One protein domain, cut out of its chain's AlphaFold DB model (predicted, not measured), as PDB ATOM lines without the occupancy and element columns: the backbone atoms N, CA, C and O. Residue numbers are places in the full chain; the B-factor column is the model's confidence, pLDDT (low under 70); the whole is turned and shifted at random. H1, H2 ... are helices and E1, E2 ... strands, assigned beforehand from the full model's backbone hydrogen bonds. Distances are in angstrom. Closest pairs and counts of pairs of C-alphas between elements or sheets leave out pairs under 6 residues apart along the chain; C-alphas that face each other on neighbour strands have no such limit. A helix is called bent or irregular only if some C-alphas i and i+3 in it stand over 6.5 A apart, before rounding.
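AT A GLANCE: This is residues 10 to 196 of the 269 residues of the protein "4Fe-4S domain-containing protein" of Planctomycetes bacterium DG_20 (UniProt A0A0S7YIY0). A strongly twisted six-stranded sheet curls round the long helix H5, and H4 packs on the same face near E7 and E8. Beyond its edge strand E5, a smaller four-stranded sheet with H1 and H2 packed on it makes the other end of an elongated body, 57 by 33 by 33 A. The printed part has 187 residues, with five named helices and ten named strands in the order E1 H1 E2 E3 H2 E4 H3 E5 E6 H4 E7 E8 E9 E10 H5, class mixed. Both sheets are antiparallel, ordered E5 E6 E10 E9 E8 E7 and E2 E3 E1 E4; the whole is compact, with a radius of gyration of the C-alphas of 17.3 A.

HOW THE PARTS SIT: The large sheet holds E5, residues 100 to 107, E6, 115 to 121, E10, 163 to 169, E9, 155 to 160, E8, 147 to 152, and E7, 140 to 142. E5 bends by 52 degrees at residue 103; in its hairpin with E6, N 103 and O 118 are within hydrogen-bond range at 2.8 A. E7 to E10 form a meander, each strand the antiparallel neighbour of the one before; N 158 and O 165 are 2.8 A apart. H5, residues 172 to 191, and H4, residues 126 to 135, make two layers with this sheet, helices on one face. The closest C-alphas of E10 and H5, Ala 169 and Ala 175, are 5.3 A apart. H4 touches residues 186 to 190 of H5 alone, about perpendicular at 89 degrees, closest at the C-alphas of Val 128 and Trp 190, 6.0 A. H3, residues 81 to 84, touches H5, with C-alphas 83 and 174 closest at 5.1 A. The small sheet holds E2, residues 33 to 36, E3, 49 to 52, E1, 10 to 12, and E4, 72 to 75; N 34 and O 51 are 2.8 A apart. The closest C-alphas of E4 and E5, Gly 72 and Val 105, are 4.8 A apart. H1, residues 16 to 27, is on the small sheet at a height of 9.5 A, along the strands. H2, residues 56 to 65, touches residues 22 to 26 of H1 alone, at a steep tilt of 60 degrees, opposite ways; C-alphas 22 and 63 are closest at 5.4 A. E1, H1, E2 and E3, H2, E4 are split strand-helix-strand units, another strand between their two, with right-handed crossovers. In H1, H2 and H5 every O i to N i+4 pair is within hydrogen-bond range; in H4, only just irregular with C-alphas 127 and 130 6.9 A apart, 4 of 6 are, and H3 is too short for one.

IN THESE COORDINATES: E1 begins at C-alpha 10 (164.412, 152.649, 164.229), and H5, 28.6 A long, ends at C-alpha 191 (192.637, 172.197, 172.534). E5 measures 20.6 A and H1 16.3 A.

THE WHOLE: The farthest C-alphas, Ala 30 and Thr 195, are 56.9 A apart. The printed part has no cut; the links E2 to E3 and H3 to E5 are long. Eleven residues are under pLDDT 70, among them 28 to 31.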
ATOM      1  N   VAL A  10     163.541 152.031 163.226       86.44
ATOM      2  CA  VAL A  10     164.412 152.649 164.229       86.44
ATOM      3  C   VAL A  10     163.670 153.800 164.891       86.44
ATOM      4  O   VAL A  10     163.143 154.673 164.201       86.44
ATOM      5  N   VAL A  11     163.672 153.825 166.220       87.50
ATOM      6  CA  VAL A  11     163.157 154.924 167.041       87.50
ATOM      7  C   VAL A  11     164.316 155.521 167.829       87.50
ATOM      8  O   VAL A  11     164.972 154.811 168.592       87.50
ATOM      9  N   VAL A  12     164.570 156.814 167.621       89.00
ATOM     10  CA  VAL A  12     165.697 157.541 168.225       89.00
ATOM     11  C   VAL A  12     165.201 158.450 169.342       89.00
ATOM     12  O   VAL A  12     164.173 159.114 169.197       89.00
ATOM     13  N   PHE A  13     165.953 158.507 170.436       88.50
ATOM     14  CA  PHE A  13     165.603 159.231 171.657       88.50
ATOM     15  C   PHE A  13     166.607 160.347 171.931       88.50
ATOM     16  O   PHE A  13     167.758 160.263 171.497       88.50
ATOM     17  N   GLN A  14     166.181 161.385 172.651       86.25
ATOM     18  CA  GLN A  14     167.094 162.451 173.064       86.25
ATOM     19  C   GLN A  14     167.869 162.057 174.325       86.25
ATOM     20  O   GLN A  14     168.997 162.511 174.511       86.25
ATOM     21  N   ALA A  15     167.284 161.193 175.161       86.06
ATOM     22  CA  ALA A  15     167.880 160.727 176.405       86.06
ATOM     23  C   ALA A  15     167.557 159.250 176.718       86.06
ATOM     24  O   ALA A  15     166.582 158.670 176.232       86.06
ATOM     25  N   VAL A  16     168.402 158.627 177.547       85.94
ATOM     26  CA  VAL A  16     168.300 157.201 177.920       85.94
ATOM     27  C   VAL A  16     167.037 156.906 178.741       85.94
ATOM     28  O   VAL A  16     166.442 155.838 178.621       85.94
ATOM     29  N   ASP A  17     166.583 157.844 179.567       86.56
ATOM     30  CA  ASP A  17     165.373 157.691 180.378       86.56
ATOM     31  C   ASP A  17     164.089 157.656 179.528       86.56
ATOM     32  O   ASP A  17     163.143 156.931 179.864       86.56
ATOM     33  N   GLU A  18     164.067 158.375 178.403       85.69
ATOM     34  CA  GLU A  18     162.997 158.316 177.400       85.69
ATOM     35  C   GLU A  18     162.955 156.954 176.713       85.69
ATOM     36  O   GLU A  18     161.883 156.341 176.625       85.69
ATOM     37  N   LEU A  19     164.122 156.440 176.314       86.38
ATOM     38  CA  LEU A  19     164.260 155.086 175.780       86.38
ATOM     39  C   LEU A  19     163.711 154.061 176.771       86.38
ATOM     40  O   LEU A  19     162.863 153.245 176.411       86.38
ATOM     41  N   GLU A  20     164.135 154.118 178.034       86.50
ATOM     42  CA  GLU A  20     163.706 153.170 179.066       86.50
ATOM     43  C   GLU A  20     162.204 153.258 179.357       86.50
ATOM     44  O   GLU A  20     161.536 152.243 179.599       86.50
ATOM     45  N   ARG A  21     161.627 154.463 179.303       82.31
ATOM     46  CA  ARG A  21     160.177 154.661 179.407       82.31
ATOM     47  C   ARG A  21     159.443 153.947 178.272       82.31
ATOM     48  O   ARG A  21     158.495 153.210 178.551       82.31
ATOM     49  N   VAL A  22     159.895 154.117 177.030       81.25
ATOM     50  CA  VAL A  22     159.288 153.466 175.861       81.25
ATOM     51  C   VAL A  22     159.505 151.960 175.887       81.25
ATOM     52  O   VAL A  22     158.549 151.209 175.706       81.25
ATOM     53  N   ARG A  23     160.710 151.491 176.207       82.06
ATOM     54  CA  ARG A  23     161.035 150.064 176.309       82.06
ATOM     55  C   ARG A  23     160.118 149.345 177.302       82.06
ATOM     56  O   ARG A  23     159.579 148.285 176.983       82.06
ATOM     57  N   ARG A  24     159.856 149.949 178.470       80.94
ATOM     58  CA  ARG A  24     158.888 149.430 179.457       80.94
ATOM     59  C   ARG A  24     157.450 149.419 178.940       80.94
ATOM     60  O   ARG A  24     156.708 148.491 179.257       80.94
ATOM     61  N   ALA A  25     157.046 150.431 178.174       76.88
ATOM     62  CA  ALA A  25     155.720 150.469 177.564       76.88
ATOM     63  C   ALA A  25     155.563 149.357 176.514       76.88
ATOM     64  O   ALA A  25     154.576 148.627 176.550       76.88
ATOM     65  N   LEU A  26     156.566 149.167 175.651       76.38
ATOM     66  CA  LEU A  26     156.571 148.159 174.588       76.38
ATOM     67  C   LEU A  26     156.635 146.720 175.113       76.38
ATOM     68  O   LEU A  26     155.989 145.839 174.546       76.38
ATOM     69  N   ALA A  27     157.325 146.484 176.234       75.44
ATOM     70  CA  ALA A  27     157.366 145.175 176.893       75.44
ATOM     71  C   ALA A  27     155.966 144.644 177.262       75.44
ATOM     72  O   ALA A  27     155.756 143.436 177.323       75.44
ATOM     73  N   ARG A  28     154.986 145.536 177.467       69.81
ATOM     74  CA  ARG A  28     153.595 145.168 177.786       69.81
ATOM     75  C   ARG A  28     152.779 144.751 176.564       69.81
ATOM     76  O   ARG A  28     151.696 144.202 176.733       69.81
ATOM     77  N   VAL A  29     153.272 145.020 175.355       68.00
ATOM     78  CA  VAL A  29     152.524 144.853 174.099       68.00
ATOM     79  C   VAL A  29     153.076 143.709 173.236       68.00
ATOM     80  O   VAL A  29     152.615 143.524 172.118       68.00
ATOM     81  N   ALA A  30     154.048 142.932 173.734       57.34
ATOM     82  CA  ALA A  30     154.624 141.746 173.079       57.34
ATOM     83  C   ALA A  30     155.088 141.965 171.618       57.34
ATOM     84  O   ALA A  30     154.812 141.150 170.740       57.34
ATOM     85  N   HIS A  31     155.796 143.068 171.351       66.12
ATOM     86  CA  HIS A  31     156.446 143.302 170.054       66.12
ATOM     87  C   HIS A  31     157.911 142.851 170.109       66.12
ATOM     88  O   HIS A  31     158.565 142.995 171.145       66.12
ATOM     89  N   ALA A  32     158.441 142.330 169.000       77.06
ATOM     90  CA  ALA A  32     159.871 142.066 168.870       77.06
ATOM     91  C   ALA A  32     160.620 143.408 168.804       77.06
ATOM     92  O   ALA A  32     160.625 144.087 167.777       77.06
ATOM     93  N   VAL A  33     161.197 143.810 169.938       82.75
ATOM     94  CA  VAL A  33     161.987 145.036 170.087       82.75
ATOM     95  C   VAL A  33     163.435 144.650 170.350       82.75
ATOM     96  O   VAL A  33     163.718 143.914 171.297       82.75
ATOM     97  N   ARG A  34     164.350 145.164 169.532       88.88
ATOM     98  CA  ARG A  34     165.798 145.027 169.719       88.88
ATOM     99  C   ARG A  34     166.367 146.358 170.200       88.88
ATOM    100  O   ARG A  34     166.043 147.401 169.639       88.88
ATOM    101  N   LEU A  35     167.198 146.316 171.233       90.12
ATOM    102  CA  LEU A  35     168.030 147.446 171.637       90.12
ATOM    103  C   LEU A  35     169.320 147.383 170.822       90.12
ATOM    104  O   LEU A  35     169.952 146.329 170.785       90.12
ATOM    105  N   ILE A  36     169.678 148.477 170.157       92.06
ATOM    106  CA  ILE A  36     170.946 148.586 169.443       92.06
ATOM    107  C   ILE A  36     171.813 149.596 170.177       92.06
ATOM    108  O   ILE A  36     171.452 150.768 170.288       92.06
ATOM    109  N   GLU A  37     172.933 149.100 170.688       90.19
ATOM    110  CA  GLU A  37     173.932 149.885 171.401       90.19
ATOM    111  C   GLU A  37     174.826 150.640 170.408       90.19
ATOM    112  O   GLU A  37     175.178 150.076 169.363       90.19
ATOM    113  N   PRO A  38     175.234 151.883 170.712       87.56
ATOM    114  CA  PRO A  38     176.267 152.554 169.943       87.56
ATOM    115  C   PRO A  38     177.603 151.807 170.046       87.56
ATOM    116  O   PRO A  38     177.897 151.197 171.079       87.56
ATOM    117  N   PRO A  39     178.449 151.865 169.003       83.12
ATOM    118  CA  PRO A  39     179.770 151.259 169.060       83.12
ATOM    119  C   PRO A  39     180.660 151.934 170.127       83.12
ATOM    120  O   PRO A  39     180.408 153.083 170.528       83.12
ATOM    121  N   PRO A  40     181.731 151.250 170.581       79.62
ATOM    122  CA  PRO A  40     182.737 151.840 171.460       79.62
ATOM    123  C   PRO A  40     183.246 153.193 170.939       79.62
ATOM    124  O   PRO A  40     183.370 153.413 169.736       79.62
ATOM    125  N   GLY A  41     183.488 154.137 171.852       77.06
ATOM    126  CA  GLY A  41     183.905 155.501 171.505       77.06
ATOM    127  C   GLY A  41     182.772 156.437 171.061       77.06
ATOM    128  O   GLY A  41     183.039 157.628 170.864       77.06
ATOM    129  N   VAL A  42     181.538 155.926 170.938       81.69
ATOM    130  CA  VAL A  42     180.310 156.703 170.674       81.69
ATOM    131  C   VAL A  42     179.249 156.523 171.768       81.69
ATOM    132  O   VAL A  42     178.422 157.410 171.960       81.69
ATOM    133  N   ALA A  43     179.288 155.410 172.507       80.06
ATOM    134  CA  ALA A  43     178.301 155.059 173.536       80.06
ATOM    135  C   ALA A  43     178.087 156.132 174.621       80.06
ATOM    136  O   ALA A  43     176.968 156.301 175.094       80.06
ATOM    137  N   ASP A  44     179.125 156.898 174.965       81.25
ATOM    138  CA  ASP A  44     179.027 157.972 175.965       81.25
ATOM    139  C   ASP A  44     178.457 159.287 175.400       81.25
ATOM    140  O   ASP A  44     178.129 160.200 176.157       81.25
ATOM    141  N   LEU A  45     178.343 159.409 174.072       83.62
ATOM    142  CA  LEU A  45     177.906 160.637 173.400       83.62
ATOM    143  C   LEU A  45     176.409 160.648 173.103       83.62
ATOM    144  O   LEU A  45     175.787 161.705 173.116       83.62
ATOM    145  N   VAL A  46     175.829 159.496 172.779       84.81
ATOM    146  CA  VAL A  46     174.455 159.388 172.275       84.81
ATOM    147  C   VAL A  46     173.776 158.152 172.852       84.81
ATOM    148  O   VAL A  46     174.425 157.119 173.007       84.81
ATOM    149  N   PRO A  47     172.468 158.222 173.160       85.94
ATOM    150  CA  PRO A  47     171.756 157.070 173.683       85.94
ATOM    151  C   PRO A  47     171.637 155.960 172.622       85.94
ATOM    152  O   PRO A  47     171.658 156.248 171.418       85.94
ATOM    153  N   PRO A  48     171.421 154.705 173.054       90.44
ATOM    154  CA  PRO A  48     171.012 153.617 172.171       90.44
ATOM    155  C   PRO A  48     169.717 153.947 171.414       90.44
ATOM    156  O   PRO A  48     168.978 154.869 171.773       90.44
ATOM    157  N   TYR A  49     169.388 153.154 170.394       91.12
ATOM    158  CA  TYR A  49     168.075 153.218 169.743       91.12
ATOM    159  C   TYR A  49     167.335 151.885 169.815       91.12
ATOM    160  O   TYR A  49     167.921 150.819 170.020       91.12
ATOM    161  N   LEU A  50     166.015 151.945 169.632       89.31
ATOM    162  CA  LEU A  50     165.173 150.755 169.552       89.31
ATOM    163  C   LEU A  50     164.860 150.435 168.092       89.31
ATOM    164  O   LEU A  50     164.478 151.323 167.331       89.31
ATOM    165  N   VAL A  51     164.971 149.161 167.727       89.38
ATOM    166  CA  VAL A  51     164.453 148.614 166.473       89.38
ATOM    167  C   VAL A  51     163.195 147.826 166.780       89.38
ATOM    168  O   VAL A  51     163.227 146.880 167.566       89.38
ATOM    169  N   ILE A  52     162.085 148.223 166.172       86.06
ATOM    170  CA  ILE A  52     160.781 147.591 166.354       86.06
ATOM    171  C   ILE A  52     160.429 146.861 165.063       86.06
ATOM    172  O   ILE A  52     160.318 147.494 164.011       86.06
ATOM    173  N   SER A  53     160.238 145.546 165.146       83.19
ATOM    174  CA  SER A  53     159.778 144.751 164.006       83.19
ATOM    175  C   SER A  53     158.270 144.873 163.786       83.19
ATOM    176  O   SER A  53     157.513 145.243 164.688       83.19
ATOM    177  N   ASP A  54     157.828 144.585 162.561       69.50
ATOM    178  CA  ASP A  54     156.423 144.684 162.150       69.50
ATOM    179  C   ASP A  54     155.491 143.856 163.067       69.50
ATOM    180  O   ASP A  54     155.798 142.690 163.338       69.50
ATOM    181  N   PRO A  55     154.351 144.411 163.540       67.56
ATOM    182  CA  PRO A  55     153.818 145.756 163.288       67.56
ATOM    183  C   PRO A  55     154.447 146.871 164.141       67.56
ATOM    184  O   PRO A  55     154.098 147.065 165.300       67.56
ATOM    185  N   ALA A  56     155.302 147.704 163.534       69.88
ATOM    186  CA  ALA A  56     156.077 148.723 164.255       69.88
ATOM    187  C   ALA A  56     155.301 150.024 164.545       69.88
ATOM    188  O   ALA A  56     155.557 150.717 165.532       69.88
ATOM    189  N   ARG A  57     154.325 150.370 163.695       70.56
ATOM    190  CA  ARG A  57     153.543 151.615 163.817       70.56
ATOM    191  C   ARG A  57     152.665 151.674 165.076       70.56
ATOM    192  O   ARG A  57     152.730 152.691 165.760       70.56
ATOM    193  N   PRO A  58     151.864 150.645 165.421       71.50
ATOM    194  CA  PRO A  58     151.074 150.652 166.656       71.50
ATOM    195  C   PRO A  58     151.937 150.825 167.913       71.50
ATOM    196  O   PRO A  58     151.584 151.598 168.800       71.50
ATOM    197  N   ALA A  59     153.102 150.173 167.945       67.06
ATOM    198  CA  ALA A  59     154.098 150.318 169.000       67.06
ATOM    199  C   ALA A  59     154.646 151.753 169.105       67.06
ATOM    200  O   ALA A  59     154.688 152.315 170.201       67.06
ATOM    201  N   LEU A  60     154.994 152.383 167.977       71.88
ATOM    202  CA  LEU A  60     155.414 153.787 167.949       71.88
ATOM    203  C   LEU A  60     154.309 154.729 168.460       71.88
ATOM    204  O   LEU A  60     154.583 155.623 169.258       71.88
ATOM    205  N   TYR A  61     153.057 154.522 168.044       75.50
ATOM    206  CA  TYR A  61     151.933 155.330 168.532       75.50
ATOM    207  C   TYR A  61     151.727 155.177 170.042       75.50
ATOM    208  O   TYR A  61     151.519 156.181 170.722       75.50
ATOM    209  N   ALA A  62     151.838 153.959 170.577       68.88
ATOM    210  CA  ALA A  62     151.768 153.721 172.016       68.88
ATOM    211  C   ALA A  62     152.903 154.437 172.776       68.88
ATOM    212  O   ALA A  62     152.669 154.996 173.846       68.88
ATOM    213  N   ALA A  63     154.114 154.477 172.209       67.12
ATOM    214  CA  ALA A  63     155.250 155.206 172.774       67.12
ATOM    215  C   ALA A  63     155.003 156.724 172.832       67.12
ATOM    216  O   ALA A  63     155.220 157.348 173.872       67.12
ATOM    217  N   ILE A  64     154.483 157.301 171.745       70.94
ATOM    218  CA  ILE A  64     154.112 158.723 171.679       70.94
ATOM    219  C   ILE A  64     152.993 159.033 172.687       70.94
ATOM    220  O   ILE A  64     153.076 160.016 173.420       70.94
ATOM    221  N   GLN A  65     151.972 158.175 172.787       73.56
ATOM    222  CA  GLN A  65     150.884 158.326 173.763       73.56
ATOM    223  C   GLN A  65     151.358 158.226 175.221       73.56
ATOM    224  O   GLN A  65     150.756 158.835 176.100       73.56
ATOM    225  N   ALA A  66     152.454 157.508 175.485       69.25
ATOM    226  CA  ALA A  66     153.092 157.454 176.801       69.25
ATOM    227  C   ALA A  66     153.885 158.733 177.156       69.25
ATOM    228  O   ALA A  66     154.517 158.792 178.217       69.25
ATOM    229  N   GLY A  67     153.859 159.751 176.287       70.75
ATOM    230  CA  GLY A  67     154.505 161.044 176.499       70.75
ATOM    231  C   GLY A  67     156.026 160.994 176.378       70.75
ATOM    232  O   GLY A  67     156.703 161.821 176.983       70.75
ATOM    233  N   ALA A  68     156.576 160.008 175.665       73.56
ATOM    234  CA  ALA A  68     158.001 159.973 175.368       73.56
ATOM    235  C   ALA A  68     158.342 160.982 174.266       73.56
ATOM    236  O   ALA A  68     157.647 161.035 173.245       73.56
ATOM    237  N   VAL A  69     159.418 161.752 174.445       80.00
ATOM    238  CA  VAL A  69     159.979 162.542 173.348       80.00
ATOM    239  C   VAL A  69     160.797 161.602 172.474       80.00
ATOM    240  O   VAL A  69     161.561 160.764 172.945       80.00
ATOM    241  N   ILE A  70     160.567 161.696 171.172       86.19
ATOM    242  CA  ILE A  70     161.239 160.887 170.164       86.19
ATOM    243  C   ILE A  70     161.866 161.874 169.190       86.19
ATOM    244  O   ILE A  70     161.179 162.748 168.660       86.19
ATOM    245  N   ALA A  71     163.165 161.733 168.946       89.12
ATOM    246  CA  ALA A  71     163.901 162.558 167.993       89.12
ATOM    247  C   ALA A  71     163.450 162.296 166.549       89.12
ATOM    248  O   ALA A  71     163.443 163.178 165.695       89.12
ATOM    249  N   GLY A  72     163.060 161.061 166.258       90.50
ATOM    250  CA  GLY A  72     162.490 160.683 164.977       90.50
ATOM    251  C   GLY A  72     162.369 159.177 164.834       90.50
ATOM    252  O   GLY A  72     162.764 158.409 165.715       90.50
ATOM    253  N   HIS A  73     161.812 158.765 163.700       89.44
ATOM    254  CA  HIS A  73     161.754 157.367 163.306       89.44
ATOM    255  C   HIS A  73     162.157 157.218 161.842       89.44
ATOM    256  O   HIS A  73     161.753 158.016 160.994       89.44
ATOM    257  N   VAL A  74     162.968 156.205 161.552       91.06
ATOM    258  CA  VAL A  74     163.482 155.915 160.207       91.06
ATOM    259  C   VAL A  74     163.501 154.412 159.974       91.06
ATOM    260  O   VAL A  74     163.478 153.630 160.921       91.06
ATOM    261  N   TRP A  75     163.530 153.992 158.714       89.19
ATOM    262  CA  TRP A  75     163.644 152.573 158.391       89.19
ATOM    263  C   TRP A  75     164.994 152.023 158.847       89.19
ATOM    264  O   TRP A  75     166.035 152.643 158.614       89.19
ATOM    265  N   TYR A  76     164.961 150.864 159.506       89.62
ATOM    266  CA  TYR A  76     166.168 150.156 159.898       89.62
ATOM    267  C   TYR A  76     166.945 149.723 158.666       89.62
ATOM    268  O   TYR A  76     166.382 149.253 157.674       89.62
ATOM    269  N   ARG A  77     168.261 149.871 158.762       89.94
ATOM    270  CA  ARG A  77     169.217 149.384 157.783       89.94
ATOM    271  C   ARG A  77     170.383 148.778 158.522       89.94
ATOM    272  O   ARG A  77     170.761 149.280 159.577       89.94
ATOM    273  N   GLU A  78     170.907 147.695 157.964       90.00
ATOM    274  CA  GLU A  78     172.085 147.062 158.535       90.00
ATOM    275  C   GLU A  78     173.274 148.028 158.483       90.00
ATOM    276  O   GLU A  78     173.440 148.724 157.470       90.00
ATOM    277  N   PRO A  79     174.092 148.082 159.546       90.38
ATOM    278  CA  PRO A  79     175.253 148.954 159.585       90.38
ATOM    279  C   PRO A  79     176.237 148.585 158.482       90.38
ATOM    280  O   PRO A  79     176.487 147.407 158.213       90.38
ATOM    281  N   LEU A  80     176.826 149.597 157.853       88.69
ATOM    282  CA  LEU A  80     177.892 149.366 156.886       88.69
ATOM    283  C   LEU A  80     179.188 148.984 157.624       88.69
ATOM    284  O   LEU A  80     179.406 149.469 158.736       88.69
ATOM    285  N   PRO A  81     180.059 148.135 157.044       87.38
ATOM    286  CA  PRO A  81     181.253 147.647 157.741       87.38
ATOM    287  C   PRO A  81     182.153 148.760 158.297       87.38
ATOM    288  O   PRO A  81     182.641 148.654 159.416       87.38
ATOM    289  N   ASP A  82     182.317 149.851 157.548       85.31
ATOM    290  CA  ASP A  82     183.112 151.021 157.932       85.31
ATOM    291  C   ASP A  82     182.459 151.861 159.047       85.31
ATOM    292  O   ASP A  82     183.140 152.564 159.791       85.31
ATOM    293  N   ALA A  83     181.135 151.773 159.208       82.50
ATOM    294  CA  ALA A  83     180.414 152.425 160.300       82.50
ATOM    295  C   ALA A  83     180.608 151.714 161.654       82.50
ATOM    296  O   ALA A  83     180.352 152.317 162.697       82.50
ATOM    297  N   LEU A  84     181.073 150.458 161.645       81.94
ATOM    298  CA  LEU A  84     181.325 149.642 162.838       81.94
ATOM    299  C   LEU A  84     182.775 149.711 163.337       81.94
ATOM    300  O   LEU A  84     183.081 149.164 164.395       81.94
ATOM    301  N   GLU A  85     183.672 150.349 162.585       81.94
ATOM    302  CA  GLU A  85     185.071 150.498 162.983       81.94
ATOM    303  C   GLU A  85     185.193 151.293 164.287       81.94
ATOM    304  O   GLU A  85     184.593 152.361 164.434       81.94
ATOM    305  N   ASP A  86     186.022 150.810 165.210       79.00
ATOM    306  CA  ASP A  86     186.313 151.508 166.460       79.00
ATOM    307  C   ASP A  86     187.006 152.852 166.176       79.00
ATOM    308  O   ASP A  86     188.003 152.921 165.457       79.00
ATOM    309  N   LEU A  87     186.469 153.932 166.748       75.75
ATOM    310  CA  LEU A  87     187.065 155.270 166.673       75.75
ATOM    311  C   LEU A  87     188.238 155.443 167.652       75.75
ATOM    312  O   LEU A  87     188.877 156.497 167.669       75.75
ATOM    313  N   GLY A  88     188.498 154.444 168.497       76.56
ATOM    314  CA  GLY A  88     189.440 154.523 169.602       76.56
ATOM    315  C   GLY A  88     188.970 155.500 170.689       76.56
ATOM    316  O   GLY A  88     187.886 156.091 170.594       76.56
ATOM    317  N   PRO A  89     189.771 155.724 171.741       74.44
ATOM    318  CA  PRO A  89     189.448 156.721 172.757       74.44
ATOM    319  C   PRO A  89     189.413 158.128 172.140       74.44
ATOM    320  O   PRO A  89     190.182 158.397 171.210       74.44
ATOM    321  N   PRO A  90     188.532 159.032 172.612       74.06
ATOM    322  CA  PRO A  90     188.591 160.420 172.197       74.06
ATOM    323  C   PRO A  90     189.967 160.994 172.550       74.06
ATOM    324  O   PRO A  90     190.537 160.640 173.588       74.06
ATOM    325  N   PRO A  91     190.516 161.859 171.693       73.19
ATOM    326  CA  PRO A  91     191.714 162.599 172.034       73.19
ATOM    327  C   PRO A  91     191.469 163.396 173.322       73.19
ATOM    328  O   PRO A  91     190.389 163.945 173.546       73.19
ATOM    329  N   GLY A  92     192.456 163.379 174.221       73.44
ATOM    330  CA  GLY A  92     192.394 164.155 175.458       73.44
ATOM    331  C   GLY A  92     192.441 165.654 175.160       73.44
ATOM    332  O   GLY A  92     193.016 166.069 174.159       73.44
ATOM    333  N   GLY A  93     191.866 166.482 176.030       82.75
ATOM    334  CA  GLY A  93     191.826 167.922 175.791       82.75
ATOM    335  C   GLY A  93     190.727 168.633 176.565       82.75
ATOM    336  O   GLY A  93     190.116 168.067 177.472       82.75
ATOM    337  N   THR A  94     190.497 169.895 176.210       90.50
ATOM    338  CA  THR A  94     189.398 170.693 176.765       90.50
ATOM    339  C   THR A  94     188.106 170.352 176.032       90.50
ATOM    340  O   THR A  94     188.033 170.513 174.817       90.50
ATOM    341  N   ASP A  95     187.085 169.933 176.777       93.62
ATOM    342  CA  ASP A  95     185.749 169.715 176.230       93.62
ATOM    343  C   ASP A  95     184.976 171.039 176.159       93.62
ATOM    344  O   ASP A  95     184.575 171.595 177.182       93.62
ATOM    345  N   VAL A  96     184.810 171.563 174.943       96.62
ATOM    346  CA  VAL A  96     183.998 172.760 174.660       96.62
ATOM    347  C   VAL A  96     182.607 172.396 174.135       96.62
ATOM    348  O   VAL A  96     181.725 173.248 174.073       96.62
ATOM    349  N   VAL A  97     182.396 171.132 173.765       96.56
ATOM    350  CA  VAL A  97     181.127 170.629 173.226       96.56
ATOM    351  C   VAL A  97     180.155 170.307 174.360       96.56
ATOM    352  O   VAL A  97     178.986 170.693 174.291       96.56
ATOM    353  N   GLY A  98     180.625 169.639 175.415       94.06
ATOM    354  CA  GLY A  98     179.760 169.130 176.475       94.06
ATOM    355  C   GLY A  98     178.812 168.045 175.960       94.06
ATOM    356  O   GLY A  98     179.147 167.272 175.055       94.06
ATOM    357  N   ARG A  99     177.602 167.963 176.525       92.88
ATOM    358  CA  ARG A  99     176.621 166.952 176.104       92.88
ATOM    359  C   ARG A  99     176.089 167.221 174.701       92.88
ATOM    360  O   ARG A  99     175.842 168.364 174.312       92.88
ATOM    361  N   VAL A 100     175.811 166.134 173.986       94.50
ATOM    362  CA  VAL A 100     175.121 166.162 172.696       94.50
ATOM    363  C   VAL A 100     173.869 165.294 172.728       94.50
ATOM    364  O   VAL A 100     173.789 164.316 173.467       94.50
ATOM    365  N   SER A 101     172.870 165.647 171.923       93.19
ATOM    366  CA  SER A 101     171.682 164.811 171.730       93.19
ATOM    367  C   SER A 101     171.140 164.942 170.314       93.19
ATOM    368  O   SER A 101     171.140 166.020 169.718       93.19
ATOM    369  N   ILE A 102     170.661 163.839 169.742       95.56
ATOM    370  CA  ILE A 102     169.977 163.877 168.448       95.56
ATOM    371  C   ILE A 102     168.579 164.435 168.705       95.56
ATOM    372  O   ILE A 102     167.732 163.735 169.241       95.56
ATOM    373  N   ALA A 103     168.320 165.687 168.334       94.12
ATOM    374  CA  ALA A 103     167.006 166.306 168.511       94.12
ATOM    375  C   ALA A 103     166.034 165.990 167.374       94.12
ATOM    376  O   ALA A 103     164.821 166.046 167.569       94.12
ATOM    377  N   PHE A 104     166.559 165.678 166.190       95.00
ATOM    378  CA  PHE A 104     165.755 165.347 165.023       95.00
ATOM    379  C   PHE A 104     166.460 164.319 164.147       95.00
ATOM    380  O   PHE A 104     167.654 164.470 163.895       95.00
ATOM    381  N   VAL A 105     165.715 163.350 163.610       95.94
ATOM    382  CA  VAL A 105     166.172 162.486 162.513       95.94
ATOM    383  C   VAL A 105     165.034 162.141 161.552       95.94
ATOM    384  O   VAL A 105     163.908 161.867 161.967       95.94
ATOM    385  N   ALA A 106     165.326 162.154 160.254       93.44
ATOM    386  CA  ALA A 106     164.396 161.779 159.191       93.44
ATOM    387  C   ALA A 106     165.163 161.352 157.928       93.44
ATOM    388  O   ALA A 106     166.364 161.625 157.829       93.44
ATOM    389  N   PRO A 107     164.487 160.762 156.924       91.31
ATOM    390  CA  PRO A 107     165.050 160.653 155.584       91.31
ATOM    391  C   PRO A 107     165.496 162.024 155.048       91.31
ATOM    392  O   PRO A 107     164.892 163.070 155.341       91.31
ATOM    393  N   CYS A 108     166.589 162.029 154.294       85.06
ATOM    394  CA  CYS A 108     167.110 163.209 153.628       85.06
ATOM    395  C   CYS A 108     166.166 163.609 152.485       85.06
ATOM    396  O   CYS A 108     165.544 162.764 151.853       85.06
ATOM    397  N   ILE A 109     166.039 164.916 152.229       80.44
ATOM    398  CA  ILE A 109     165.113 165.439 151.205       80.44
ATOM    399  C   ILE A 109     165.616 165.123 149.792       80.44
ATOM    400  O   ILE A 109     164.819 164.870 148.898       80.44
ATOM    401  N   ALA A 110     166.934 165.178 149.583       74.44
ATOM    402  CA  ALA A 110     167.536 164.972 148.268       74.44
ATOM    403  C   ALA A 110     167.685 163.485 147.906       74.44
ATOM    404  O   ALA A 110     167.602 163.125 146.737       74.44
ATOM    405  N   GLU A 111     167.916 162.642 148.911       80.38
ATOM    406  CA  GLU A 111     168.244 161.221 148.780       80.38
ATOM    407  C   GLU A 111     167.490 160.475 149.892       80.38
ATOM    408  O   GLU A 111     167.919 160.477 151.043       80.38
ATOM    409  N   GLU A 112     166.320 159.901 149.590       81.94
ATOM    410  CA  GLU A 112     165.456 159.259 150.606       81.94
ATOM    411  C   GLU A 112     166.116 158.042 151.279       81.94
ATOM    412  O   GLU A 112     165.752 157.655 152.390       81.94
ATOM    413  N   ASP A 113     167.122 157.463 150.623       86.56
ATOM    414  CA  ASP A 113     168.011 156.431 151.146       86.56
ATOM    415  C   ASP A 113     169.145 157.010 152.008       86.56
ATOM    416  O   ASP A 113     170.069 156.306 152.387       86.56
ATOM    417  N   HIS A 114     169.112 158.278 152.374       92.50
ATOM    418  CA  HIS A 114     170.033 158.845 153.345       92.50
ATOM    419  C   HIS A 114     169.260 159.488 154.483       92.50
ATOM    420  O   HIS A 114     168.059 159.730 154.409       92.50
ATOM    421  N   LEU A 115     169.957 159.758 155.574       94.88
ATOM    422  CA  LEU A 115     169.418 160.397 156.754       94.88
ATOM    423  C   LEU A 115     169.857 161.858 156.806       94.88
ATOM    424  O   LEU A 115     170.946 162.240 156.358       94.88
ATOM    425  N   ARG A 116     168.993 162.672 157.402       96.25
ATOM    426  CA  ARG A 116     169.328 163.995 157.915       96.25
ATOM    427  C   ARG A 116     168.987 164.057 159.392       96.25
ATOM    428  O   ARG A 116     167.969 163.513 159.822       96.25
ATOM    429  N   LEU A 117     169.815 164.756 160.148       96.25
ATOM    430  CA  LEU A 117     169.666 164.892 161.586       96.25
ATOM    431  C   LEU A 117     170.051 166.290 162.067       96.25
ATOM    432  O   LEU A 117     170.888 166.969 161.469       96.25
ATOM    433  N   THR A 118     169.414 166.702 163.161       97.62
ATOM    434  CA  THR A 118     169.816 167.870 163.954       97.62
ATOM    435  C   THR A 118     170.303 167.376 165.305       97.62
ATOM    436  O   THR A 118     169.582 166.650 165.990       97.62
ATOM    437  N   VAL A 119     171.499 167.797 165.691       97.56
ATOM    438  CA  VAL A 119     172.154 167.472 166.957       97.56
ATOM    439  C   VAL A 119     172.193 168.737 167.800       97.56
ATOM    440  O   VAL A 119     172.645 169.770 167.311       97.56
ATOM    441  N   GLN A 120     171.702 168.677 169.032       97.31
ATOM    442  CA  GLN A 120     171.883 169.744 170.015       97.31
ATOM    443  C   GLN A 120     173.235 169.581 170.688       97.31
ATOM    444  O   GLN A 120     173.682 168.457 170.911       97.31
ATOM    445  N   ILE A 121     173.866 170.709 170.988       97.44
ATOM    446  CA  ILE A 121     175.171 170.801 171.631       97.44
ATOM    447  C   ILE A 121     175.007 171.703 172.854       97.44
ATOM    448  O   ILE A 121     174.431 172.787 172.748       97.44
ATOM    449  N   GLU A 122     175.470 171.245 174.015       96.62
ATOM    450  CA  GLU A 122     175.367 171.988 175.274       96.62
ATOM    451  C   GLU A 122     176.252 173.239 175.282       96.62
ATOM    452  O   GLU A 122     175.794 174.320 175.657       96.62
ATOM    453  N   GLY A 123     177.507 173.103 174.856       97.12
ATOM    454  CA  GLY A 123     178.458 174.206 174.782       97.12
ATOM    455  C   GLY A 123     178.148 175.207 173.666       97.12
ATOM    456  O   GLY A 123     177.440 174.899 172.707       97.12
ATOM    457  N   ASP A 124     178.695 176.419 173.793       97.81
ATOM    458  CA  ASP A 124     178.778 177.374 172.684       97.81
ATOM    459  C   ASP A 124     180.067 177.112 171.895       97.81
ATOM    460  O   ASP A 124     181.166 177.468 172.328       97.81
ATOM    461  N   ILE A 125     179.935 176.498 170.720       98.19
ATOM    462  CA  ILE A 125     181.068 176.152 169.852       98.19
ATOM    463  C   ILE A 125     181.425 177.258 168.848       98.19
ATOM    464  O   ILE A 125     182.299 177.061 168.001       98.19
ATOM    465  N   SER A 126     180.786 178.433 168.909       97.69
ATOM    466  CA  SER A 126     181.014 179.509 167.932       97.69
ATOM    467  C   SER A 126     182.452 180.036 167.932       97.69
ATOM    468  O   SER A 126     182.988 180.372 166.872       97.69
ATOM    469  N   GLY A 127     183.112 180.021 169.094       97.19
ATOM    470  CA  GLY A 127     184.522 180.384 169.238       97.19
ATOM    471  C   GLY A 127     185.484 179.450 168.494       97.19
ATOM    472  O   GLY A 127     186.611 179.844 168.212       97.19
ATOM    473  N   VAL A 128     185.049 178.238 168.131       97.94
ATOM    474  CA  VAL A 128     185.869 177.248 167.414       97.94
ATOM    475  C   VAL A 128     185.909 177.542 165.906       97.94
ATOM    476  O   VAL A 128     186.860 177.167 165.219       97.94
ATOM    477  N   PHE A 129     184.909 178.249 165.366       97.75
ATOM    478  CA  PHE A 129     184.743 178.429 163.916       97.75
ATOM    479  C   PHE A 129     185.916 179.124 163.209       97.75
ATOM    480  O   PHE A 129     186.286 178.652 162.134       97.75
ATOM    481  N   PRO A 130     186.556 180.173 163.763       97.00
ATOM    482  CA  PRO A 130     187.723 180.792 163.132       97.00
ATOM    483  C   PRO A 130     188.914 179.835 162.986       97.00
ATOM    484  O   PRO A 130     189.630 179.880 161.988       97.00
ATOM    485  N   TYR A 131     189.105 178.932 163.949       97.44
ATOM    486  CA  TYR A 131     190.175 177.932 163.922       97.44
ATOM    487  C   TYR A 131     189.860 176.806 162.934       97.44
ATOM    488  O   TYR A 131     190.712 176.423 162.134       97.44
ATOM    489  N   LEU A 132     188.606 176.342 162.897       96.50
ATOM    490  CA  LEU A 132     188.146 175.417 161.856       96.50
ATOM    491  C   LEU A 132     188.304 176.025 160.456       96.50
ATOM    492  O   LEU A 132     188.725 175.337 159.532       96.50
ATOM    493  N   ASN A 133     188.024 177.319 160.296       95.06
ATOM    494  CA  ASN A 133     188.173 178.031 159.027       95.06
ATOM    495  C   ASN A 133     189.637 178.183 158.585       95.06
ATOM    496  O   ASN A 133     189.919 178.231 157.383       95.06
ATOM    497  N   ALA A 134     190.576 178.231 159.532       93.19
ATOM    498  CA  ALA A 134     192.003 178.196 159.227       93.19
ATOM    499  C   ALA A 134     192.429 176.816 158.697       93.19
ATOM    500  O   ALA A 134     193.153 176.738 157.706       93.19
ATOM    501  N   LEU A 135     191.921 175.738 159.306       92.75
ATOM    502  CA  LEU A 135     192.328 174.361 159.010       92.75
ATOM    503  C   LEU A 135     191.593 173.709 157.828       92.75
ATOM    504  O   LEU A 135     192.140 172.810 157.194       92.75
ATOM    505  N   LEU A 136     190.365 174.136 157.518       90.56
ATOM    506  CA  LEU A 136     189.517 173.521 156.493       90.56
ATOM    507  C   LEU A 136     189.295 174.493 155.319       90.56
ATOM    508  O   LEU A 136     188.309 175.233 155.304       90.56
ATOM    509  N   PRO A 137     190.181 174.505 154.303       78.38
ATOM    510  CA  PRO A 137     190.169 175.532 153.261       78.38
ATOM    511  C   PRO A 137     188.936 175.512 152.352       78.38
ATOM    512  O   PRO A 137     188.563 176.551 151.805       78.38
ATOM    513  N   HIS A 138     188.283 174.357 152.217       81.94
ATOM    514  CA  HIS A 138     187.079 174.186 151.398       81.94
ATOM    515  C   HIS A 138     185.772 174.384 152.179       81.94
ATOM    516  O   HIS A 138     184.687 174.281 151.603       81.94
ATOM    517  N   ALA A 139     185.851 174.676 153.479       90.50
ATOM    518  CA  ALA A 139     184.680 174.984 154.282       90.50
ATOM    519  C   ALA A 139     184.107 176.373 153.950       90.50
ATOM    520  O   ALA A 139     184.771 177.248 153.390       90.50
ATOM    521  N   THR A 140     182.845 176.580 154.312       91.31
ATOM    522  CA  THR A 140     182.164 177.874 154.242       91.31
ATOM    523  C   THR A 140     181.931 178.393 155.651       91.31
ATOM    524  O   THR A 140     181.110 177.851 156.391       91.31
ATOM    525  N   TYR A 141     182.616 179.476 156.001       93.31
ATOM    526  CA  TYR A 141     182.419 180.191 157.257       93.31
ATOM    527  C   TYR A 141     181.631 181.488 157.034       93.31
ATOM    528  O   TYR A 141     181.951 182.282 156.148       93.31
ATOM    529  N   ASN A 142     180.597 181.709 157.847       92.56
ATOM    530  CA  ASN A 142     179.834 182.951 157.900       92.56
ATOM    531  C   ASN A 142     179.922 183.561 159.312       92.56
ATOM    532  O   ASN A 142     179.175 183.125 160.193       92.56
ATOM    533  N   PRO A 143     180.769 184.584 159.522       90.69
ATOM    534  CA  PRO A 143     180.941 185.226 160.826       90.69
ATOM    535  C   PRO A 143     179.687 185.951 161.333       90.69
ATOM    536  O   PRO A 143     179.458 186.005 162.536       90.69
ATOM    537  N   GLN A 144     178.862 186.503 160.432       89.62
ATOM    538  CA  GLN A 144     177.659 187.261 160.807       89.62
ATOM    539  C   GLN A 144     176.526 186.353 161.306       89.62
ATOM    540  O   GLN A 144     175.762 186.737 162.186       89.62
ATOM    541  N   GLY A 145     176.401 185.162 160.714       89.69
ATOM    542  CA  GLY A 145     175.402 184.148 161.069       89.69
ATOM    543  C   GLY A 145     175.860 183.146 162.132       89.69
ATOM    544  O   GLY A 145     175.126 182.197 162.396       89.69
ATOM    545  N   PRO A 146     177.004 183.390 162.788       92.12
ATOM    546  CA  PRO A 146     178.038 182.393 163.130       92.12
ATOM    547  C   PRO A 146     177.696 180.964 162.683       92.12
ATOM    548  O   PRO A 146     177.203 180.154 163.465       92.12
ATOM    549  N   THR A 147     177.948 180.651 161.411       96.94
ATOM    550  CA  THR A 147     177.769 179.288 160.881       96.94
ATOM    551  C   THR A 147     179.026 178.787 160.198       96.94
ATOM    552  O   THR A 147     179.687 179.551 159.488       96.94
ATOM    553  N   PHE A 148     179.308 177.495 160.333       97.31
ATOM    554  CA  PHE A 148     180.447 176.849 159.691       97.31
ATOM    555  C   PHE A 148     180.012 175.561 158.990       97.31
ATOM    556  O   PHE A 148     179.516 174.639 159.630       97.31
ATOM    557  N   THR A 149     180.171 175.490 157.671       95.94
ATOM    558  CA  THR A 149     179.729 174.350 156.856       95.94
ATOM    559  C   THR A 149     180.911 173.669 156.180       95.94
ATOM    560  O   THR A 149     181.718 174.338 155.540       95.94
ATOM    561  N   PHE A 150     180.994 172.344 156.264       94.00
ATOM    562  CA  PHE A 150     182.044 171.546 155.629       94.00
ATOM    563  C   PHE A 150     181.530 170.157 155.225       94.00
ATOM    564  O   PHE A 150     180.425 169.753 155.593       94.00
ATOM    565  N   MET A 151     182.330 169.442 154.436       90.00
ATOM    566  CA  MET A 151     182.061 168.061 154.040       90.00
ATOM    567  C   MET A 151     182.879 167.100 154.908       90.00
ATOM    568  O   MET A 151     184.095 167.249 154.997       90.00
ATOM    569  N   ASP A 152     182.220 166.105 155.498       89.25
ATOM    570  CA  ASP A 152     182.843 164.968 156.179       89.25
ATOM    571  C   ASP A 152     182.667 163.700 155.324       89.25
ATOM    572  O   ASP A 152     181.634 163.014 155.338       89.25
ATOM    573  N   GLY A 153     183.644 163.446 154.452       88.56
ATOM    574  CA  GLY A 153     183.468 162.523 153.332       88.56
ATOM    575  C   GLY A 153     182.291 162.960 152.449       88.56
ATOM    576  O   GLY A 153     182.284 164.061 151.905       88.56
ATOM    577  N   ALA A 154     181.269 162.109 152.314       88.38
ATOM    578  CA  ALA A 154     180.055 162.421 151.549       88.38
ATOM    579  C   ALA A 154     178.979 163.193 152.345       88.38
ATOM    580  O   ALA A 154     177.963 163.596 151.765       88.38
ATOM    581  N   ARG A 155     179.182 163.391 153.653       93.06
ATOM    582  CA  ARG A 155     178.207 163.991 154.572       93.06
ATOM    583  C   ARG A 155     178.375 165.498 154.607       93.06
ATOM    584  O   ARG A 155     179.484 165.996 154.774       93.06
ATOM    585  N   LEU A 156     177.272 166.225 154.491       93.19
ATOM    586  CA  LEU A 156     177.277 167.676 154.662       93.19
ATOM    587  C   LEU A 156     177.039 168.001 156.136       93.19
ATOM    588  O   LEU A 156     176.000 167.623 156.682       93.19
ATOM    589  N   VAL A 157     177.969 168.727 156.755       97.31
ATOM    590  CA  VAL A 157     177.890 169.152 158.156       97.31
ATOM    591  C   VAL A 157     177.787 170.670 158.220       97.31
ATOM    592  O   VAL A 157     178.598 171.380 157.631       97.31
ATOM    593  N   ASN A 158     176.792 171.181 158.945       98.06
ATOM    594  CA  ASN A 158     176.622 172.607 159.208       98.06
ATOM    595  C   ASN A 158     176.536 172.876 160.714       98.06
ATOM    596  O   ASN A 158     175.634 172.373 161.386       98.06
ATOM    597  N   LEU A 159     177.463 173.676 161.228       98.56
ATOM    598  CA  LEU A 159     177.594 174.032 162.632       98.56
ATOM    599  C   LEU A 159     176.986 175.401 162.915       98.56
ATOM    600  O   LEU A 159     177.139 176.347 162.142       98.56
ATOM    601  N   PHE A 160     176.339 175.482 164.068       98.31
ATOM    602  CA  PHE A 160     175.791 176.675 164.703       98.31
ATOM    603  C   PHE A 160     176.290 176.703 166.160       98.31
ATOM    604  O   PHE A 160     176.754 175.668 166.639       98.31
ATOM    605  N   PRO A 161     176.147 177.817 166.903       98.25
ATOM    606  CA  PRO A 161     176.684 177.935 168.262       98.25
ATOM    607  C   PRO A 161     176.313 176.782 169.209       98.25
ATOM    608  O   PRO A 161     177.179 176.291 169.915       98.25
ATOM    609  N   HIS A 162     175.068 176.291 169.166       98.12
ATOM    610  CA  HIS A 162     174.562 175.238 170.067       98.12
ATOM    611  C   HIS A 162     173.956 174.031 169.339       98.12
ATOM    612  O   HIS A 162     173.146 173.289 169.892       98.12
ATOM    613  N   ARG A 163     174.262 173.845 168.051       98.00
ATOM    614  CA  ARG A 163     173.723 172.709 167.287       98.00
ATOM    615  C   ARG A 163     174.539 172.402 166.041       98.00
ATOM    616  O   ARG A 163     175.158 173.287 165.458       98.00
ATOM    617  N   ALA A 164     174.413 171.174 165.560       98.38
ATOM    618  CA  ALA A 164     174.880 170.756 164.246       98.38
ATOM    619  C   ALA A 164     173.726 170.184 163.415       98.38
ATOM    620  O   ALA A 164     172.836 169.512 163.934       98.38
ATOM    621  N   ALA A 165     173.738 170.439 162.112       98.00
ATOM    622  CA  ALA A 165     172.903 169.748 161.141       98.00
ATOM    623  C   ALA A 165     173.796 168.849 160.283       98.00
ATOM    624  O   ALA A 165     174.784 169.319 159.721       98.00
ATOM    625  N   ILE A 166     173.443 167.571 160.182       97.19
ATOM    626  CA  ILE A 166     174.161 166.582 159.376       97.19
ATOM    627  C   ILE A 166     173.187 166.050 158.324       97.19
ATOM    628  O   ILE A 166     172.059 165.665 158.642       97.19
ATOM    629  N   ALA A 167     173.609 166.036 157.065       94.75
ATOM    630  CA  ALA A 167     172.856 165.470 155.952       94.75
ATOM    631  C   ALA A 167     173.690 164.422 155.211       94.75
ATOM    632  O   ALA A 167     174.920 164.464 155.228       94.75
ATOM    633  N   ARG A 168     172.995 163.514 154.517       93.62
ATOM    634  CA  ARG A 168     173.591 162.405 153.756       93.62
ATOM    635  C   ARG A 168     174.333 161.376 154.618       93.62
ATOM    636  O   ARG A 168     175.287 160.761 154.157       93.62
ATOM    637  N   ALA A 169     173.891 161.159 155.857       95.00
ATOM    638  CA  ALA A 169     174.340 159.992 156.620       95.00
ATOM    639  C   ALA A 169     173.679 158.727 156.048       95.00
ATOM    640  O   ALA A 169     172.476 158.725 155.783       95.00
ATOM    641  N   ARG A 170     174.444 157.659 155.822       94.31
ATOM    642  CA  ARG A 170     173.958 156.458 155.121       94.31
ATOM    643  C   ARG A 170     173.014 155.620 155.961       94.31
ATOM    644  O   ARG A 170     172.092 155.058 155.406       94.31
ATOM    645  N   GLU A 171     173.215 155.527 157.266       93.94
ATOM    646  CA  GLU A 171     172.301 154.891 158.222       93.94
ATOM    647  C   GLU A 171     172.630 155.378 159.649       93.94
ATOM    648  O   GLU A 171     173.305 156.398 159.805       93.94
ATOM    649  N   MET A 172     172.079 154.750 160.692       94.12
ATOM    650  CA  MET A 172     172.164 155.276 162.059       94.12
ATOM    651  C   MET A 172     173.566 155.153 162.678       94.12
ATOM    652  O   MET A 172     173.984 156.066 163.386       94.12
ATOM    653  N   HIS A 173     174.322 154.094 162.382       93.44
ATOM    654  CA  HIS A 173     175.711 153.954 162.835       93.44
ATOM    655  C   HIS A 173     176.618 154.970 162.144       93.44
ATOM    656  O   HIS A 173     177.444 155.603 162.797       93.44
ATOM    657  N   ASP A 174     176.414 155.217 160.851       94.19
ATOM    658  CA  ASP A 174     177.091 156.271 160.100       94.19
ATOM    659  C   ASP A 174     176.787 157.656 160.695       94.19
ATOM    660  O   ASP A 174     177.689 158.484 160.832       94.19
ATOM    661  N   ALA A 175     175.540 157.901 161.119       94.81
ATOM    662  CA  ALA A 175     175.158 159.126 161.823       94.81
ATOM    663  C   ALA A 175     175.876 159.261 163.175       94.81
ATOM    664  O   ALA A 175     176.481 160.300 163.439       94.81
ATOM    665  N   TRP A 176     175.872 158.214 164.001       94.19
ATOM    666  CA  TRP A 176     176.601 158.158 165.270       94.19
ATOM    667  C   TRP A 176     178.099 158.408 165.104       94.19
ATOM    668  O   TRP A 176     178.668 159.246 165.804       94.19
ATOM    669  N   ARG A 177     178.729 157.754 164.125       92.19
ATOM    670  CA  ARG A 177     180.144 157.951 163.799       92.19
ATOM    671  C   ARG A 177     180.431 159.395 163.400       92.19
ATOM    672  O   ARG A 177     181.414 159.967 163.854       92.19
ATOM    673  N   THR A 178     179.551 159.998 162.601       94.50
ATOM    674  CA  THR A 178     179.684 161.402 162.179       94.50
ATOM    675  C   THR A 178     179.577 162.357 163.371       94.50
ATOM    676  O   THR A 178     180.349 163.306 163.465       94.50
ATOM    677  N   ILE A 179     178.671 162.094 164.322       95.62
ATOM    678  CA  ILE A 179     178.563 162.874 165.567       95.62
ATOM    679  C   ILE A 179     179.851 162.758 166.383       95.62
ATOM    680  O   ILE A 179     180.400 163.771 166.807       95.62
ATOM    681  N   ALA A 180     180.361 161.543 166.578       93.44
ATOM    682  CA  ALA A 180     181.581 161.324 167.343       93.44
ATOM    683  C   ALA A 180     182.807 161.972 166.687       93.44
ATOM    684  O   ALA A 180     183.588 162.634 167.369       93.44
ATOM    685  N   HIS A 181     182.954 161.840 165.367       92.69
ATOM    686  CA  HIS A 181     184.011 162.504 164.610       92.69
ATOM    687  C   HIS A 181     183.919 164.032 164.730       92.69
ATOM    688  O   HIS A 181     184.930 164.693 164.972       92.69
ATOM    689  N   LEU A 182     182.706 164.589 164.658       94.81
ATOM    690  CA  LEU A 182     182.474 166.018 164.837       94.81
ATOM    691  C   LEU A 182     182.890 166.503 166.233       94.81
ATOM    692  O   LEU A 182     183.646 167.467 166.332       94.81
ATOM    693  N   VAL A 183     182.423 165.844 167.300       95.19
ATOM    694  CA  VAL A 183     182.755 166.212 168.690       95.19
ATOM    695  C   VAL A 183     184.268 166.200 168.905       95.19
ATOM    696  O   VAL A 183     184.824 167.152 169.452       95.19
ATOM    697  N   ARG A 184     184.945 165.153 168.421       93.38
ATOM    698  CA  ARG A 184     186.406 165.015 168.521       93.38
ATOM    699  C   ARG A 184     187.125 166.131 167.777       93.38
ATOM    700  O   ARG A 184     187.943 166.813 168.373       93.38
ATOM    701  N   THR A 185     186.735 166.389 166.528       94.00
ATOM    702  CA  THR A 185     187.319 167.463 165.710       94.00
ATOM    703  C   THR A 185     187.185 168.823 166.398       94.00
ATOM    704  O   THR A 185     188.153 169.575 166.468       94.00
ATOM    705  N   ILE A 186     186.006 169.147 166.939       96.56
ATOM    706  CA  ILE A 186     185.780 170.421 167.635       96.56
ATOM    707  C   ILE A 186     186.693 170.536 168.864       96.56
ATOM    708  O   ILE A 186     187.384 171.546 169.019       96.56
ATOM    709  N   ASN A 187     186.719 169.510 169.717       96.38
ATOM    710  CA  ASN A 187     187.510 169.522 170.949       96.38
ATOM    711  C   ASN A 187     189.026 169.506 170.676       96.38
ATOM    712  O   ASN A 187     189.779 170.184 171.381       96.38
ATOM    713  N   ASP A 188     189.477 168.821 169.625       94.69
ATOM    714  CA  ASP A 188     190.876 168.815 169.185       94.69
ATOM    715  C   ASP A 188     191.338 170.189 168.730       94.69
ATOM    716  O   ASP A 188     192.354 170.704 169.206       94.69
ATOM    717  N   VAL A 189     190.565 170.805 167.837       95.50
ATOM    718  CA  VAL A 189     190.859 172.141 167.316       95.50
ATOM    719  C   VAL A 189     190.859 173.159 168.450       95.50
ATOM    720  O   VAL A 189     191.756 173.996 168.531       95.50
ATOM    721  N   TRP A 190     189.905 173.060 169.376       96.88
ATOM    722  CA  TRP A 190     189.850 173.941 170.538       96.88
ATOM    723  C   TRP A 190     191.036 173.761 171.494       96.88
ATOM    724  O   TRP A 190     191.555 174.740 172.043       96.88
ATOM    725  N   SER A 191     191.491 172.521 171.679       95.75
ATOM    726  CA  SER A 191     192.637 172.197 172.534       95.75
ATOM    727  C   SER A 191     193.960 172.685 171.943       95.75
ATOM    728  O   SER A 191     194.865 173.047 172.689       95.75
ATOM    729  N   GLN A 192     194.053 172.765 170.616       94.44
ATOM    730  CA  GLN A 192     195.231 173.244 169.884       94.44
ATOM    731  C   GLN A 192     195.112 174.713 169.447       94.44
ATOM    732  O   GLN A 192     195.949 175.210 168.698       94.44
ATOM    733  N   ARG A 193     194.093 175.446 169.907       95.62
ATOM    734  CA  ARG A 193     193.794 176.803 169.413       95.62
ATOM    735  C   ARG A 193     194.945 177.802 169.571       95.62
ATOM    736  O   ARG A 193     195.025 178.753 168.809       95.62
ATOM    737  N   GLU A 194     195.834 177.602 170.543       95.88
ATOM    738  CA  GLU A 194     196.997 178.478 170.767       95.88
ATOM    739  C   GLU A 194     198.092 178.298 169.706       95.88
ATOM    740  O   GLU A 194     198.933 179.177 169.535       95.88
ATOM    741  N   THR A 195     198.080 177.181 168.971       96.38
ATOM    742  CA  THR A 195     199.026 176.900 167.881       96.38
ATOM    743  C   THR A 195     198.437 177.164 166.497       96.38
ATOM    744  O   THR A 195     199.126 176.981 165.496       96.38
ATOM    745  N   ILE A 196     197.159 177.544 166.420       96.38
ATOM    746  CA  ILE A 196     196.430 177.764 165.170       96.38
ATOM    747  C   ILE A 196     196.152 179.259 165.044       96.38
ATOM    748  O   ILE A 196     195.442 179.825 165.871       96.38
TER     749      ILE A 196